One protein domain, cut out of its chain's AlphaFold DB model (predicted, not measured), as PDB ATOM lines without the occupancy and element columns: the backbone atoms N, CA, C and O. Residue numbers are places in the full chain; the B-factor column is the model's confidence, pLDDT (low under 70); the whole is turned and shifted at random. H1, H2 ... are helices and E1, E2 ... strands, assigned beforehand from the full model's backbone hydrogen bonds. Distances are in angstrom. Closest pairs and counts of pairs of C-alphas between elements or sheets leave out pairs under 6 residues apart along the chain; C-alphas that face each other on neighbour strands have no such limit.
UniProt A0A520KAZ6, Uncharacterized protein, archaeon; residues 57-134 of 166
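AT A GLANCE: This is residues 57 to 134 of the 166 residues of an uncharacterized protein of archaeon (UniProt A0A520KAZ6). A small slab of three antiparallel strands, E1, E2 and E3, has the long helix H1 slanting over one of its faces, while the other face is bare. Two short helices, H2 and H3, touch each other on the helix side of the sheet, and the still shorter H4 makes a corner with H3 near the end of the printed part. The printed part has 78 residues, with four named helices and three named strands in the order H1, H2, E1, E2, E3, H3, H4, and its class is mixed, helices and strands. The sheet has the order E1, E2, E3. The whole is compact, with a radius of gyration of the C-alphas of 11.4 A, and it spans 32 by 26 by 18 A.

IN THESE COORDINATES: The first element, H1, holds residues 58 to 74 and is 24.4 A long, from C-alpha 58 at (155.527, 210.467, 192.583) to C-alpha 74 at (161.867, 195.120, 210.444). H2 follows with residues 78 to 84, 10.1 A long. Strand E1 holds residues 96 to 102, beginning with C-alpha 96 at (162.344, 191.086, 197.010), and is 16.9 A long. E2 holds residues 107 to 112 and is 15.7 A long, and E3 holds residues 116 to 120 and is 13.3 A long. H3 holds residues 121 to 127, 10.4 A long, and H4 holds residues 129 to 132, ending with C-alpha 132 at (148.392, 209.138, 204.862).

HOW THE PARTS SIT: The strands form a meander, each strand the antiparallel neighbour of the one before, with E1 and E3 as edge strands. E1 and E2 are a hairpin with 165 degrees between their directions, and N 100 and O 109 at 3.0 A and N 102 and O 107 at 2.8 A are within hydrogen-bond range. E2 and E3 are also a hairpin, at 162 degrees, with N 108 and O 119 at 2.8 A within hydrogen-bond range. H1 is on the sheet at a height over the sheet of 9.2 A and lies over E1 and E2. On the local plane its line and that of E1 stand at 32 degrees, only just slantwise to the strands. The closest C-alphas of H1 and E1 are those of Cys 65 and Ile 99, 5.8 A apart. H1 and H3 on one face of the sheet make two layers, helices on one face of a sheet. H3 is near H1, with 6 pairs of C-alphas within 10 A. H2 is on the sheet but only grazes it, with its residues 81 to 84. H1 and H2 are close but not clearly touching, and their closest C-alphas, those of Asp 71 and Leu 78, are 6.1 A apart. H2 and H3 touch, the closest C-alphas being those of Arg 80 and Ile 127 at 5.6 A, and run opposite ways at a shallow tilt of 34 degrees, only just short of steep. H3 and H4 touch only at the corner, and only just, with 3 pairs of C-alphas within 8 A; the closest are those of Gln 125 and Cys 132, 5.4 A apart. H4 is not on the sheet and is apart from H2. Every O i to N i+4 pair is within hydrogen-bond range in H1, against 1 of 3 in H2 and 0 of 3 in H3, where 3 of 4 O i to N i+3 pairs are within range in each; H4 is too short for an O i to N i+4 pair.

THE WHOLE: The two C-alphas farthest apart are those of His 114 and Val 134, at 34.7 A. The printed part has no cut. The link from H2 to E1, with 11 residues, is long, and the others are tight. The mean pLDDT of the printed part is 83.8, and residues 57 to 59 and 129 to 134 are under 70.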
ATOM      1  N   ASN A  57     151.288 212.225 193.529       64.75
ATOM      2  CA  ASN A  57     152.638 212.656 193.888       64.75
ATOM      3  C   ASN A  57     153.603 211.461 193.809       64.75
ATOM      4  O   ASN A  57     153.595 210.582 194.672       64.75
ATOM      5  N   TYR A  58     154.463 211.455 192.786       60.41
ATOM      6  CA  TYR A  58     155.527 210.467 192.583       60.41
ATOM      7  C   TYR A  58     156.341 210.195 193.860       60.41
ATOM      8  O   TYR A  58     156.567 209.035 194.204       60.41
ATOM      9  N   TYR A  59     156.716 211.239 194.603       61.94
ATOM     10  CA  TYR A  59     157.513 211.106 195.825       61.94
ATOM     11  C   TYR A  59     156.757 210.383 196.937       61.94
ATOM     12  O   TYR A  59     157.332 209.549 197.636       61.94
ATOM     13  N   ARG A  60     155.444 210.616 197.041       73.25
ATOM     14  CA  ARG A  60     154.588 209.906 197.997       73.25
ATOM     15  C   ARG A  60     154.544 208.410 197.690       73.25
ATOM     16  O   ARG A  60     154.660 207.606 198.610       73.25
ATOM     17  N   ASN A  61     154.438 208.040 196.414       78.12
ATOM     18  CA  ASN A  61     154.456 206.638 195.990       78.12
ATOM     19  C   ASN A  61     155.810 205.973 196.258       78.12
ATOM     20  O   ASN A  61     155.849 204.836 196.727       78.12
ATOM     21  N   VAL A  62     156.919 206.675 196.002       72.88
ATOM     22  CA  VAL A  62     158.271 206.178 196.313       72.88
ATOM     23  C   VAL A  62     158.433 205.937 197.811       72.88
ATOM     24  O   VAL A  62     158.933 204.888 198.208       72.88
ATOM     25  N   ALA A  63     157.980 206.865 198.648       77.56
ATOM     26  CA  ALA A  63     158.047 206.721 200.095       77.56
ATOM     27  C   ALA A  63     157.193 205.549 200.606       77.56
ATOM     28  O   ALA A  63     157.699 204.747 201.382       77.56
ATOM     29  N   ILE A  64     155.973 205.350 200.091       83.81
ATOM     30  CA  ILE A  64     155.176 204.153 200.418       83.81
ATOM     31  C   ILE A  64     155.922 202.873 200.012       83.81
ATOM     32  O   ILE A  64     155.962 201.925 200.787       83.81
ATOM     33  N   CYS A  65     156.575 202.840 198.844       81.50
ATOM     34  CA  CYS A  65     157.380 201.678 198.441       81.50
ATOM     35  C   CYS A  65     158.530 201.396 199.422       81.50
ATOM     36  O   CYS A  65     158.804 200.234 199.716       81.50
ATOM     37  N   LYS A  66     159.188 202.440 199.942       81.69
ATOM     38  CA  LYS A  66     160.235 202.301 200.967       81.69
ATOM     39  C   LYS A  66     159.671 201.792 202.290       81.69
ATOM     40  O   LYS A  66     160.269 200.907 202.885       81.69
ATOM     41  N   MET A  67     158.518 202.302 202.718       86.00
ATOM     42  CA  MET A  67     157.845 201.849 203.939       86.00
ATOM     43  C   MET A  67     157.453 200.374 203.849       86.00
ATOM     44  O   MET A  67     157.729 199.614 204.770       86.00
ATOM     45  N   LEU A  68     156.904 199.954 202.705       89.62
ATOM     46  CA  LEU A  68     156.591 198.550 202.440       89.62
ATOM     47  C   LEU A  68     157.836 197.666 202.561       89.62
ATOM     48  O   LEU A  68     157.774 196.623 203.199       89.62
ATOM     49  N   TYR A  69     158.971 198.086 201.993       88.38
ATOM     50  CA  TYR A  69     160.229 197.351 202.141       88.38
ATOM     51  C   TYR A  69     160.713 197.315 203.596       88.38
ATOM     52  O   TYR A  69     161.081 196.258 204.097       88.38
ATOM     53  N   SER A  70     160.669 198.456 204.287       86.75
ATOM     54  CA  SER A  70     161.063 198.575 205.692       86.75
ATOM     55  C   SER A  70     160.267 197.626 206.584       86.75
ATOM     56  O   SER A  70     160.841 196.965 207.442       86.75
ATOM     57  N   ASP A  71     158.959 197.502 206.368       89.75
ATOM     58  CA  ASP A  71     158.140 196.565 207.138       89.75
ATOM     59  C   ASP A  71     158.488 195.102 206.864       89.75
ATOM     60  O   ASP A  71     158.395 194.293 207.782       89.75
ATOM     61  N   LEU A  72     158.893 194.747 205.640       88.56
ATOM     62  CA  LEU A  72     159.367 193.391 205.349       88.56
ATOM     63  C   LEU A  72     160.659 193.085 206.116       88.56
ATOM     64  O   LEU A  72     160.817 191.979 206.618       88.56
ATOM     65  N   VAL A  73     161.558 194.066 206.242       86.88
ATOM     66  CA  VAL A  73     162.845 193.905 206.940       86.88
ATOM     67  C   VAL A  73     162.681 193.896 208.463       86.88
ATOM     68  O   VAL A  73     163.265 193.055 209.143       86.88
ATOM     69  N   HIS A  74     161.903 194.832 209.004       86.69
ATOM     70  CA  HIS A  74     161.867 195.120 210.444       86.69
ATOM     71  C   HIS A  74     160.598 194.620 211.141       86.69
ATOM     72  O   HIS A  74     160.562 194.482 212.362       86.69
ATOM     73  N   GLY A  75     159.549 194.305 210.383       81.44
ATOM     74  CA  GLY A  75     158.340 193.677 210.902       81.44
ATOM     75  C   GLY A  75     157.279 194.615 211.480       81.44
ATOM     76  O   GLY A  75     156.212 194.140 211.877       81.44
ATOM     77  N   THR A  76     157.520 195.928 211.512       77.94
ATOM     78  CA  THR A  76     156.740 196.911 212.286       77.94
ATOM     79  C   THR A  76     155.237 196.895 211.979       77.94
ATOM     80  O   THR A  76     154.421 196.935 212.901       77.94
ATOM     81  N   ASN A  77     154.839 196.766 210.708       84.19
ATOM     82  CA  ASN A  77     153.428 196.656 210.304       84.19
ATOM     83  C   ASN A  77     153.071 195.330 209.608       84.19
ATOM     84  O   ASN A  77     152.022 195.257 208.962       84.19
ATOM     85  N   LEU A  78     153.868 194.264 209.763       87.81
ATOM     86  CA  LEU A  78     153.647 192.984 209.064       87.81
ATOM     87  C   LEU A  78     152.243 192.404 209.273       87.81
ATOM     88  O   LEU A  78     151.607 191.972 208.317       87.81
ATOM     89  N   THR A  79     151.704 192.463 210.493       88.06
ATOM     90  CA  THR A  79     150.339 191.985 210.785       88.06
ATOM     91  C   THR A  79     149.269 192.764 210.018       88.06
ATOM     92  O   THR A  79     148.246 192.204 209.622       88.06
ATOM     93  N   ARG A  80     149.474 194.072 209.804       87.56
ATOM     94  CA  ARG A  80     148.564 194.884 208.986       87.56
ATOM     95  C   ARG A  80     148.745 194.542 207.515       87.56
ATOM     96  O   ARG A  80     147.742 194.352 206.840       87.56
ATOM     97  N   LEU A  81     149.984 194.412 207.046       90.88
ATOM     98  CA  LEU A  81     150.290 194.024 205.669       90.88
ATOM     99  C   LEU A  81     149.661 192.684 205.291       90.88
ATOM    100  O   LEU A  81     148.989 192.616 204.271       90.88
ATOM    101  N   GLU A  82     149.766 191.669 206.148       92.62
ATOM    102  CA  GLU A  82     149.188 190.334 205.937       92.62
ATOM    103  C   GLU A  82     147.674 190.371 205.676       92.62
ATOM    104  O   GLU A  82     147.139 189.594 204.890       92.62
ATOM    105  N   LYS A  83     146.963 191.324 206.286       92.50
ATOM    106  CA  LYS A  83     145.522 191.497 206.074       92.50
ATOM    107  C   LYS A  83     145.180 191.985 204.663       92.50
ATOM    108  O   LYS A  83     144.103 191.667 204.162       92.50
ATOM    109  N   TYR A  84     146.055 192.789 204.062       90.75
ATOM    110  CA  TYR A  84     145.828 193.432 202.763       90.75
ATOM    111  C   TYR A  84     146.605 192.761 201.622       90.75
ATOM    112  O   TYR A  84     146.237 192.919 200.463       90.75
ATOM    113  N   ALA A  85     147.619 191.964 201.949       92.62
ATOM    114  CA  ALA A  85     148.365 191.102 201.048       92.62
ATOM    115  C   ALA A  85     148.681 189.769 201.761       92.62
ATOM    116  O   ALA A  85     149.748 189.625 202.348       92.62
ATOM    117  N   PRO A  86     147.767 188.784 201.743       93.44
ATOM    118  CA  PRO A  86     147.985 187.508 202.424       93.44
ATOM    119  C   PRO A  86     149.231 186.765 201.922       93.44
ATOM    120  O   PRO A  86     149.485 186.718 200.718       93.44
ATOM    121  N   GLY A  87     149.988 186.168 202.840       93.00
ATOM    122  CA  GLY A  87     151.265 185.489 202.603       93.00
ATOM    123  C   GLY A  87     152.482 186.417 202.600       93.00
ATOM    124  O   GLY A  87     153.617 185.936 202.613       93.00
ATOM    125  N   ILE A  88     152.280 187.738 202.623       93.31
ATOM    126  CA  ILE A  88     153.379 188.705 202.554       93.31
ATOM    127  C   ILE A  88     154.273 188.660 203.797       93.31
ATOM    128  O   ILE A  88     155.464 188.931 203.706       93.31
ATOM    129  N   SER A  89     153.727 188.274 204.954       91.81
ATOM    130  CA  SER A  89     154.493 188.178 206.203       91.81
ATOM    131  C   SER A  89     155.536 187.064 206.226       91.81
ATOM    132  O   SER A  89     156.425 187.092 207.072       91.81
ATOM    133  N   SER A  90     155.452 186.106 205.300       91.75
ATOM    134  CA  SER A  90     156.458 185.051 205.128       91.75
ATOM    135  C   SER A  90     157.527 185.366 204.080       91.75
ATOM    136  O   SER A  90     158.381 184.522 203.820       91.75
ATOM    137  N   VAL A  91     157.473 186.544 203.455       92.88
ATOM    138  CA  VAL A  91     158.453 186.953 202.446       92.88
ATOM    139  C   VAL A  91     159.792 187.239 203.115       92.88
ATOM    140  O   VAL A  91     159.865 188.062 204.025       92.88
ATOM    141  N   ASP A  92     160.851 186.602 202.617       92.75
ATOM    142  CA  ASP A  92     162.220 186.996 202.931       92.75
ATOM    143  C   ASP A  92     162.541 188.325 202.216       92.75
ATOM    144  O   ASP A  92     162.352 188.425 200.996       92.75
ATOM    145  N   PRO A  93     163.009 189.367 202.924       89.69
ATOM    146  CA  PRO A  93     163.443 190.610 202.297       89.69
ATOM    147  C   PRO A  93     164.491 190.422 201.192       89.69
ATOM    148  O   PRO A  93     164.474 191.181 200.221       89.69
ATOM    149  N   GLU A  94     165.367 189.416 201.297       91.50
ATOM    150  CA  GLU A  94     166.384 189.120 200.277       91.50
ATOM    151  C   GLU A  94     165.773 188.627 198.953       91.50
ATOM    152  O   GLU A  94     166.363 188.809 197.886       91.50
ATOM    153  N   ASP A  95     164.556 188.076 198.991       92.06
ATOM    154  CA  ASP A  95     163.823 187.612 197.810       92.06
ATOM    155  C   ASP A  95     163.086 188.738 197.070       92.06
ATOM    156  O   ASP A  95     162.518 188.521 195.991       92.06
ATOM    157  N   VAL A  96     163.059 189.958 197.615       91.12
ATOM    158  CA  VAL A  96     162.344 191.086 197.010       91.12
ATOM    159  C   VAL A  96     163.099 191.601 195.782       91.12
ATOM    160  O   VAL A  96     164.144 192.237 195.867       91.12
ATOM    161  N   VAL A  97     162.510 191.405 194.601       90.44
ATOM    162  CA  VAL A  97     163.075 191.861 193.320       90.44
ATOM    163  C   VAL A  97     162.719 193.321 193.045       90.44
ATOM    164  O   VAL A  97     163.525 194.074 192.496       90.44
ATOM    165  N   ARG A  98     161.475 193.726 193.338       87.88
ATOM    166  CA  ARG A  98     160.997 195.093 193.075       87.88
ATOM    167  C   ARG A  98     159.722 195.422 193.839       87.88
ATOM    168  O   ARG A  98     158.770 194.650 193.791       87.88
ATOM    169  N   ILE A  99     159.643 196.648 194.351       88.44
ATOM    170  CA  ILE A  99     158.400 197.278 194.814       88.44
ATOM    171  C   ILE A  99     158.109 198.496 193.932       88.44
ATOM    172  O   ILE A  99     159.007 199.300 193.679       88.44
ATOM    173  N   ARG A 100     156.889 198.620 193.397       82.38
ATOM    174  CA  ARG A 100     156.486 199.788 192.592       82.38
ATOM    175  C   ARG A 100     154.994 200.068 192.672       82.38
ATOM    176  O   ARG A 100     154.208 199.149 192.853       82.38
ATOM    177  N   TYR A 101     154.614 201.307 192.397       85.06
ATOM    178  CA  TYR A 101     153.225 201.681 192.145       85.06
ATOM    179  C   TYR A 101     152.852 201.507 190.662       85.06
ATOM    180  O   TYR A 101     153.648 201.837 189.777       85.06
ATOM    181  N   LEU A 102     151.653 200.986 190.394       78.81
ATOM    182  CA  LEU A 102     151.040 200.859 189.073       78.81
ATOM    183  C   LEU A 102     149.800 201.761 188.983       78.81
ATOM    184  O   LEU A 102     148.770 201.416 189.555       78.81
ATOM    185  N   PRO A 103     149.864 202.883 188.241       74.38
ATOM    186  CA  PRO A 103     148.740 203.815 188.140       74.38
ATOM    187  C   PRO A 103     147.488 203.223 187.485       74.38
ATOM    188  O   PRO A 103     146.386 203.629 187.823       74.38
ATOM    189  N   GLU A 104     147.650 202.280 186.552       78.75
ATOM    190  CA  GLU A 104     146.531 201.670 185.814       78.75
ATOM    191  C   GLU A 104     145.602 200.859 186.725       78.75
ATOM    192  O   GLU A 104     144.387 200.885 186.545       78.75
ATOM    193  N   ASP A 105     146.186 200.186 187.719       79.12
ATOM    194  CA  ASP A 105     145.481 199.325 188.674       79.12
ATOM    195  C   ASP A 105     145.272 200.013 190.035       79.12
ATOM    196  O   ASP A 105     144.614 199.467 190.915       79.12
ATOM    197  N   GLU A 106     145.872 201.190 190.231       85.06
ATOM    198  CA  GLU A 106     146.036 201.844 191.532       85.06
ATOM    199  C   GLU A 106     146.664 200.942 192.615       85.06
ATOM    200  O   GLU A 106     146.366 201.079 193.802       85.06
ATOM    201  N   ASP A 107     147.584 200.059 192.229       88.56
ATOM    202  CA  ASP A 107     148.182 199.063 193.123       88.56
ATOM    203  C   ASP A 107     149.655 199.353 193.427       88.56
ATOM    204  O   ASP A 107     150.452 199.680 192.543       88.56
ATOM    205  N   PHE A 108     150.059 199.104 194.669       91.19
ATOM    206  CA  PHE A 108     151.449 198.839 195.018       91.19
ATOM    207  C   PHE A 108     151.743 197.358 194.795       91.19
ATOM    208  O   PHE A 108     151.095 196.488 195.373       91.19
ATOM    209  N   VAL A 109     152.727 197.071 193.948       89.19
ATOM    210  CA  VAL A 109     153.114 195.716 193.559       89.19
ATOM    211  C   VAL A 109     154.483 195.391 194.125       89.19
ATOM    212  O   VAL A 109     155.474 196.034 193.766       89.19
ATOM    213  N   ILE A 110     154.528 194.352 194.951       94.00
ATOM    214  CA  ILE A 110     155.741 193.776 195.527       94.00
ATOM    215  C   ILE A 110     155.995 192.468 194.789       94.00
ATOM    216  O   ILE A 110     155.219 191.520 194.888       94.00
ATOM    217  N   ARG A 111     157.057 192.432 193.991       89.50
ATOM    218  CA  ARG A 111     157.485 191.242 193.260       89.50
ATOM    219  C   ARG A 111     158.665 190.619 193.979       89.50
ATOM    220  O   ARG A 111     159.687 191.287 194.144       89.50
ATOM    221  N   THR A 112     158.533 189.346 194.317       91.75
ATOM    222  CA  THR A 112     159.630 188.526 194.825       91.75
ATOM    223  C   THR A 112     160.146 187.597 193.723       91.75
ATOM    224  O   THR A 112     159.682 187.635 192.574       91.75
ATOM    225  N   THR A 113     161.147 186.787 194.046       89.62
ATOM    226  CA  THR A 113     161.645 185.684 193.213       89.62
ATOM    227  C   THR A 113     160.567 184.633 192.930       89.62
ATOM    228  O   THR A 113     160.572 184.031 191.853       89.62
ATOM    229  N   HIS A 114     159.625 184.448 193.858       91.69
ATOM    230  CA  HIS A 114     158.640 183.365 193.834       91.69
ATOM    231  C   HIS A 114     157.205 183.837 193.594       91.69
ATOM    232  O   HIS A 114     156.448 183.158 192.904       91.69
ATOM    233  N   ASP A 115     156.856 185.025 194.084       93.00
ATOM    234  CA  ASP A 115     155.480 185.492 194.198       93.00
ATOM    235  C   ASP A 115     155.318 186.961 193.793       93.00
ATOM    236  O   ASP A 115     156.259 187.707 193.494       93.00
ATOM    237  N   THR A 116     154.064 187.396 193.716       93.94
ATOM    238  CA  THR A 116     153.713 188.797 193.497       93.94
ATOM    239  C   THR A 116     152.531 189.168 194.370       93.94
ATOM    240  O   THR A 116     151.451 188.597 194.245       93.94
ATOM    241  N   PHE A 117     152.739 190.177 195.207       94.38
ATOM    242  CA  PHE A 117     151.742 190.726 196.109       94.38
ATOM    243  C   PHE A 117     151.268 192.076 195.585       94.38
ATOM    244  O   PHE A 117     152.046 192.846 195.009       94.38
ATOM    245  N   ARG A 118     149.982 192.358 195.776       92.50
ATOM    246  CA  ARG A 118     149.340 193.612 195.380       92.50
ATOM    247  C   ARG A 118     148.626 194.206 196.579       92.50
ATOM    248  O   ARG A 118     147.923 193.487 197.281       92.50
ATOM    249  N   ILE A 119     148.810 195.501 196.786       91.88
ATOM    250  CA  ILE A 119     148.132 196.280 197.819       91.88
ATOM    251  C   ILE A 119     147.450 197.449 197.122       91.88
ATOM    252  O   ILE A 119     148.128 198.306 196.550       91.88
ATOM    253  N   TYR A 120     146.123 197.498 197.196       90.12
ATOM    254  CA  TYR A 120     145.352 198.601 196.636       90.12
ATOM    255  C   TYR A 120     145.716 199.915 197.336       90.12
ATOM    256  O   TYR A 120     145.800 199.982 198.564       90.12
ATOM    257  N   LYS A 121     145.903 200.998 196.576       83.19
ATOM    258  CA  LYS A 121     146.275 202.324 197.101       83.19
ATOM    259  C   LYS A 121     145.338 202.801 198.207       83.19
ATOM    260  O   LYS A 121     145.795 203.364 199.202       83.19
ATOM    261  N   GLY A 122     144.035 202.563 198.060       81.31
ATOM    262  CA  GLY A 122     143.046 202.938 199.068       81.31
ATOM    263  C   GLY A 122     143.188 202.178 200.390       81.31
ATOM    264  O   GLY A 122     142.664 202.645 201.401       81.31
ATOM    265  N   ASP A 123     143.908 201.055 200.414       84.94
ATOM    266  CA  ASP A 123     144.151 200.273 201.626       84.94
ATOM    267  C   ASP A 123     145.412 200.705 202.384       84.94
ATOM    268  O   ASP A 123     145.524 200.465 203.588       84.94
ATOM    269  N   VAL A 124     146.317 201.437 201.726       84.38
ATOM    270  CA  VAL A 124     147.560 201.950 202.326       84.38
ATOM    271  C   VAL A 124     147.284 202.808 203.562       84.38
ATOM    272  O   VAL A 124     148.024 202.730 204.536       84.38
ATOM    273  N   GLN A 125     146.180 203.559 203.588       76.75
ATOM    274  CA  GLN A 125     145.783 204.364 204.752       76.75
ATOM    275  C   GLN A 125     145.485 203.535 206.013       76.75
ATOM    276  O   GLN A 125     145.540 204.064 207.118       76.75
ATOM    277  N   TYR A 126     145.167 202.246 205.879       80.06
ATOM    278  CA  TYR A 126     144.936 201.365 207.027       80.06
ATOM    279  C   TYR A 126     146.216 200.680 207.507       80.06
ATOM    280  O   TYR A 126     146.265 200.195 208.637       80.06
ATOM    281  N   ILE A 127     147.241 200.646 206.655       81.56
ATOM    282  CA  ILE A 127     148.576 200.163 206.998       81.56
ATOM    283  C   ILE A 127     149.355 201.320 207.646       81.56
ATOM    284  O   ILE A 127     149.837 201.179 208.771       81.56
ATOM    285  N   TYR A 128     149.342 202.492 206.999       79.56
ATOM    286  CA  TYR A 128     150.064 203.712 207.378       79.56
ATOM    287  C   TYR A 128     149.131 204.920 207.580       79.56
ATOM    288  O   TYR A 128     149.183 205.889 206.812       79.56
ATOM    289  N   PRO A 129     148.272 204.906 208.613       67.50
ATOM    290  CA  PRO A 129     147.315 205.986 208.842       67.50
ATOM    291  C   PRO A 129     148.008 207.336 209.065       67.50
ATOM    292  O   PRO A 129     147.654 208.315 208.416       67.50
ATOM    293  N   LEU A 130     149.049 207.390 209.904       67.00
ATOM    294  CA  LEU A 130     149.749 208.643 210.226       67.00
ATOM    295  C   LEU A 130     150.399 209.283 208.993       67.00
ATOM    296  O   LEU A 130     150.239 210.478 208.772       67.00
ATOM    297  N   TYR A 131     151.028 208.475 208.138       63.91
ATOM    298  CA  TYR A 131     151.642 208.931 206.889       63.91
ATOM    299  C   TYR A 131     150.601 209.419 205.869       63.91
ATOM    300  O   TYR A 131     150.823 210.378 205.132       63.91
ATOM    301  N   CYS A 132     149.430 208.776 205.821       57.44
ATOM    302  CA  CYS A 132     148.392 209.138 204.862       57.44
ATOM    303  C   CYS A 132     147.572 210.372 205.259       57.44
ATOM    304  O   CYS A 132     146.921 210.953 204.386       57.44
ATOM    305  N   HIS A 133     147.618 210.760 206.536       52.25
ATOM    306  CA  HIS A 133     146.904 211.908 207.093       52.25
ATOM    307  C   HIS A 133     147.757 213.183 207.219       52.25
ATOM    308  O   HIS A 133     147.214 214.218 207.612       52.25
ATOM    309  N   VAL A 134     149.045 213.154 206.844       49.44
ATOM    310  CA  VAL A 134     149.864 214.374 206.737       49.44
ATOM    311  C   VAL A 134     149.278 215.273 205.638       49.44
ATOM    312  O   VAL A 134     149.029 214.828 204.514       49.44
TER     313      VAL A 134